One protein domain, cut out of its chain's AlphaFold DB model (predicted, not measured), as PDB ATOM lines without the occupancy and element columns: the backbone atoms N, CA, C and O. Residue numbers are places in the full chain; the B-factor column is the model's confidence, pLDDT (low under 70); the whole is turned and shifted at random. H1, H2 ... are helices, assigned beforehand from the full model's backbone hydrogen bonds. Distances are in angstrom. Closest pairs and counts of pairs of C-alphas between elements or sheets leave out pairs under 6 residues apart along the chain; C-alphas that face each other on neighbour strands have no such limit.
ATOM      1  N   THR A  17     164.314 103.286 213.155       56.78
ATOM      2  CA  THR A  17     163.752 103.118 214.508       56.78
ATOM      3  C   THR A  17     162.324 103.655 214.681       56.78
ATOM      4  O   THR A  17     161.763 103.565 215.766       56.78
ATOM      5  N   GLY A  18     161.712 104.253 213.655       60.72
ATOM      6  CA  GLY A  18     160.311 104.682 213.732       60.72
ATOM      7  C   GLY A  18     159.331 103.526 213.972       60.72
ATOM      8  O   GLY A  18     158.297 103.742 214.595       60.72
ATOM      9  N   ALA A  19     159.670 102.309 213.523       63.12
ATOM     10  CA  ALA A  19     158.853 101.116 213.747       63.12
ATOM     11  C   ALA A  19     158.905 100.641 215.207       63.12
ATOM     12  O   ALA A  19     157.862 100.456 215.818       63.12
ATOM     13  N   SER A  20     160.096 100.554 215.811       65.88
ATOM     14  CA  SER A  20     160.230 100.070 217.193       65.88
ATOM     15  C   SER A  20     159.528 100.983 218.207       65.88
ATOM     16  O   SER A  20     158.867 100.507 219.117       65.88
ATOM     17  N   ILE A  21     159.543 102.304 217.985       70.38
ATOM     18  CA  ILE A  21     158.825 103.277 218.833       70.38
ATOM     19  C   ILE A  21     157.293 103.074 218.774       70.38
ATOM     20  O   ILE A  21     156.574 103.422 219.719       70.38
ATOM     21  N   ALA A  22     156.782 102.547 217.656       69.75
ATOM     22  CA  ALA A  22     155.364 102.261 217.448       69.75
ATOM     23  C   ALA A  22     154.923 100.907 218.031       69.75
ATOM     24  O   ALA A  22     153.724 100.687 218.174       69.75
ATOM     25  N   GLU A  23     155.864 100.042 218.412       77.12
ATOM     26  CA  GLU A  23     155.598  98.746 219.054       77.12
ATOM     27  C   GLU A  23     155.763  98.817 220.585       77.12
ATOM     28  O   GLU A  23     155.171  98.027 221.316       77.12
ATOM     29  N   ASP A  24     156.487  99.819 221.093       82.69
ATOM     30  CA  ASP A  24     156.744 100.002 222.526       82.69
ATOM     31  C   ASP A  24     155.505 100.471 223.320       82.69
ATOM     32  O   ASP A  24     155.188 101.661 223.376       82.69
ATOM     33  N   GLU A  25     154.837  99.568 224.040       82.31
ATOM     34  CA  GLU A  25     153.641  99.888 224.845       82.31
ATOM     35  C   GLU A  25     153.896 100.889 225.998       82.31
ATOM     36  O   GLU A  25     152.992 101.603 226.446       82.31
ATOM     37  N   SER A  26     155.146 101.005 226.455       85.62
ATOM     38  CA  SER A  26     155.573 101.995 227.454       85.62
ATOM     39  C   SER A  26     155.698 103.417 226.888       85.62
ATOM     40  O   SER A  26     155.868 104.374 227.648       85.62
ATOM     41  N   ASN A  27     155.580 103.588 225.570       89.88
ATOM     42  CA  ASN A  27     155.649 104.886 224.922       89.88
ATOM     43  C   ASN A  27     154.458 105.768 225.326       89.88
ATOM     44  O   ASN A  27     153.291 105.438 225.098       89.88
ATOM     45  N   VAL A  28     154.768 106.950 225.860       91.75
ATOM     46  CA  VAL A  28     153.784 107.960 226.274       91.75
ATOM     47  C   VAL A  28     152.788 108.282 225.153       91.75
ATOM     48  O   VAL A  28     151.592 108.399 225.412       91.75
ATOM     49  N   GLY A  29     153.247 108.366 223.901       91.38
ATOM     50  CA  GLY A  29     152.383 108.621 222.748       91.38
ATOM     51  C   GLY A  29     151.328 107.532 222.539       91.38
ATOM     52  O   GLY A  29     150.161 107.847 222.311       91.38
ATOM     53  N   GLN A  30     151.697 106.256 222.694       90.12
ATOM     54  CA  GLN A  30     150.750 105.145 222.579       90.12
ATOM     55  C   GLN A  30     149.746 105.130 223.729       90.12
ATOM     56  O   GLN A  30     148.555 104.924 223.505       90.12
ATOM     57  N   GLN A  31     150.199 105.401 224.955       93.00
ATOM     58  CA  GLN A  31     149.308 105.495 226.115       93.00
ATOM     59  C   GLN A  31     148.282 106.619 225.945       93.00
ATOM     60  O   GLN A  31     147.104 106.443 226.263       93.00
ATOM     61  N   MET A  32     148.703 107.767 225.407       93.88
ATOM     62  CA  MET A  32     147.798 108.873 225.096       93.88
ATOM     63  C   MET A  32     146.779 108.486 224.021       93.88
ATOM     64  O   MET A  32     145.595 108.764 224.189       93.88
ATOM     65  N   LEU A  33     147.201 107.806 222.953       92.31
ATOM     66  CA  LEU A  33     146.287 107.332 221.911       92.31
ATOM     67  C   LEU A  33     145.269 106.322 222.464       92.31
ATOM     68  O   LEU A  33     144.071 106.473 222.223       92.31
ATOM     69  N   LYS A  34     145.714 105.358 223.281       93.12
ATOM     70  CA  LYS A  34     144.839 104.384 223.958       93.12
ATOM     71  C   LYS A  34     143.767 105.060 224.809       93.12
ATOM     72  O   LYS A  34     142.595 104.705 224.720       93.12
ATOM     73  N   LYS A  35     144.136 106.100 225.566       94.94
ATOM     74  CA  LYS A  35     143.181 106.906 226.351       94.94
ATOM     75  C   LYS A  35     142.126 107.609 225.494       94.94
ATOM     76  O   LYS A  35     141.026 107.850 225.975       94.94
ATOM     77  N   MET A  36     142.437 107.909 224.236       93.25
ATOM     78  CA  MET A  36     141.504 108.508 223.274       93.25
ATOM     79  C   MET A  36     140.675 107.459 222.509       93.25
ATOM     80  O   MET A  36     139.987 107.802 221.550       93.25
ATOM     81  N   GLY A  37     140.739 106.185 222.909       92.44
ATOM     82  CA  GLY A  37     139.991 105.091 222.287       92.44
ATOM     83  C   GLY A  37     140.635 104.524 221.020       92.44
ATOM     84  O   GLY A  37     139.983 103.781 220.284       92.44
ATOM     85  N   TRP A  38     141.898 104.862 220.744       93.25
ATOM     86  CA  TRP A  38     142.666 104.205 219.690       93.25
ATOM     87  C   TRP A  38     143.167 102.839 220.173       93.25
ATOM     88  O   TRP A  38     143.656 102.708 221.293       93.25
ATOM     89  N   ALA A  39     143.064 101.824 219.318       89.88
ATOM     90  CA  ALA A  39     143.563 100.484 219.591       89.88
ATOM     91  C   ALA A  39     144.784 100.188 218.707       89.88
ATOM     92  O   ALA A  39     144.810 100.630 217.553       89.88
ATOM     93  N   PRO A  40     145.773  99.429 219.217       83.31
ATOM     94  CA  PRO A  40     146.856  98.931 218.378       83.31
ATOM     95  C   PRO A  40     146.275  98.120 217.208       83.31
ATOM     96  O   PRO A  40     145.176  97.575 217.305       83.31
ATOM     97  N   GLU A  41     146.974  98.124 216.071       85.62
ATOM     98  CA  GLU A  41     146.556  97.488 214.803       85.62
ATOM     99  C   GLU A  41     145.320  98.097 214.119       85.62
ATOM    100  O   GLU A  41     144.943  97.699 213.018       85.62
ATOM    101  N   THR A  42     144.704  99.112 214.725       90.88
ATOM    102  CA  THR A  42     143.521  99.774 214.181       90.88
ATOM    103  C   THR A  42     143.891 101.108 213.535       90.88
ATOM    104  O   THR A  42     144.534 101.969 214.143       90.88
ATOM    105  N   GLY A  43     143.439 101.317 212.298       89.50
ATOM    106  CA  GLY A  43     143.612 102.583 211.594       89.50
ATOM    107  C   GLY A  43     142.879 103.733 212.286       89.50
ATOM    108  O   GLY A  43     141.808 103.557 212.864       89.50
ATOM    109  N   ILE A  44     143.419 104.947 212.206       90.50
ATOM    110  CA  ILE A  44     142.757 106.138 212.763       90.50
ATOM    111  C   ILE A  44     141.555 106.535 211.887       90.50
ATOM    112  O   ILE A  44     141.619 106.467 210.663       90.50
ATOM    113  N   GLY A  45     140.461 106.992 212.505       90.44
ATOM    114  CA  GLY A  45     139.285 107.535 211.816       90.44
ATOM    115  C   GLY A  45     137.970 106.956 212.336       90.44
ATOM    116  O   GLY A  45     137.961 105.974 213.074       90.44
ATOM    117  N   LYS A  46     136.839 107.551 211.928       90.62
ATOM    118  CA  LYS A  46     135.492 107.162 212.397       90.62
ATOM    119  C   LYS A  46     135.199 105.671 212.199       90.62
ATOM    120  O   LYS A  46     134.623 105.038 213.073       90.62
ATOM    121  N   ASN A  47     135.632 105.125 211.064       92.06
ATOM    122  CA  ASN A  47     135.379 103.739 210.672       92.06
ATOM    123  C   ASN A  47     136.602 102.837 210.869       92.06
ATOM    124  O   ASN A  47     136.636 101.751 210.299       92.06
ATOM    125  N   ARG A  48     137.626 103.288 211.611       89.19
ATOM    126  CA  ARG A  48     138.852 102.510 211.862       89.19
ATOM    127  C   ARG A  48     139.613 102.065 210.598       89.19
ATOM    128  O   ARG A  48     140.401 101.128 210.627       89.19
ATOM    129  N   ASN A  49     139.386 102.757 209.482       91.12
ATOM    130  CA  ASN A  49     139.885 102.420 208.146       91.12
ATOM    131  C   ASN A  49     141.108 103.252 207.719       91.12
ATOM    132  O   ASN A  49     141.435 103.312 206.534       91.12
ATOM    133  N   GLY A  50     141.747 103.940 208.665       91.31
ATOM    134  CA  GLY A  50     142.981 104.674 208.411       91.31
ATOM    135  C   GLY A  50     144.158 103.756 208.094       91.31
ATOM    136  O   GLY A  50     144.131 102.553 208.343       91.31
ATOM    137  N   ILE A  51     145.224 104.350 207.567       90.38
ATOM    138  CA  ILE A  51     146.481 103.647 207.312       90.38
ATOM    139  C   ILE A  51     147.084 103.205 208.655       90.38
ATOM    140  O   ILE A  51     147.276 104.039 209.540       90.38
ATOM    141  N   VAL A  52     147.371 101.908 208.790       89.62
ATOM    142  CA  VAL A  52     147.971 101.310 209.996       89.62
ATOM    143  C   VAL A  52     149.493 101.433 209.961       89.62
ATOM    144  O   VAL A  52     150.107 101.907 210.913       89.62
ATOM    145  N   GLU A  53     150.104 101.057 208.839       86.56
ATOM    146  CA  GLU A  53     151.556 101.098 208.683       86.56
ATOM    147  C   GLU A  53     152.043 102.445 208.130       86.56
ATOM    148  O   GLU A  53     151.486 102.961 207.157       86.56
ATOM    149  N   PRO A  54     153.132 103.020 208.667       84.44
ATOM    150  CA  PRO A  54     153.692 104.256 208.138       84.44
ATOM    151  C   PRO A  54     154.047 104.153 206.648       84.44
ATOM    152  O   PRO A  54     154.758 103.247 206.211       84.44
ATOM    153  N   VAL A  55     153.618 105.143 205.860       85.75
ATOM    154  CA  VAL A  55     153.946 105.203 204.430       85.75
ATOM    155  C   VAL A  55     155.445 105.442 204.253       85.75
ATOM    156  O   VAL A  55     155.971 106.517 204.558       85.75
ATOM    157  N   LYS A  56     156.138 104.442 203.703       84.19
ATOM    158  CA  LYS A  56     157.549 104.554 203.327       84.19
ATOM    159  C   LYS A  56     157.659 105.472 202.113       84.19
ATOM    160  O   LYS A  56     157.096 105.192 201.058       84.19
ATOM    161  N   ARG A  57     158.408 106.569 202.232       75.44
ATOM    162  CA  ARG A  57     158.785 107.354 201.049       75.44
ATOM    163  C   ARG A  57     159.912 106.628 200.333       75.44
ATOM    164  O   ARG A  57     160.918 106.298 200.957       75.44
TER     165      ARG A  57
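What this domain is: This is residues 17 to 57 of the 161 residues of the protein "G-patch" of Echinococcus multilocularis (UniProt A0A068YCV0). The printed part has little regular structure: two short helices, H1 and then H2, make a corner, and a long stretch without named elements, residues 36 to 57, leaves the end of H2, turns at Lys 46 and Asn 47 and folds back, so that the whole is a flat, open ring. The 41 printed residues hold two named helices and no named strand, and the class is all helix, with 14 residues in named elements. It is only just compact, close to loose, with a radius of gyration of the C-alphas of 10.6 A; the spans are 28 by 28 by 12 A.

How they stand to each other: H1, residues 18 to 23, and H2, residues 28 to 35, are close but not clearly touching; their closest C-alphas, those of Ala 22 and Gln 30, are 7.5 A apart. They run the same way at a steep tilt of 48 degrees. In H2 every O i to N i+4 pair is within hydrogen-bond range, in H1 1 of 2.

Where its parts are: H1 begins at C-alpha 18 (160.311, 104.682, 213.732) and is 9.3 A long. H2 is 10.7 A long and ends at C-alpha 35 (143.181, 106.906, 226.351).

The domain as a whole: The C-alphas farthest apart, of Lys 35 and Arg 57, are 29.7 A apart. The printed part has no cut, and the link from H1 to H2 is tight. Residues 17 to 20 and 22 are under pLDDT 70.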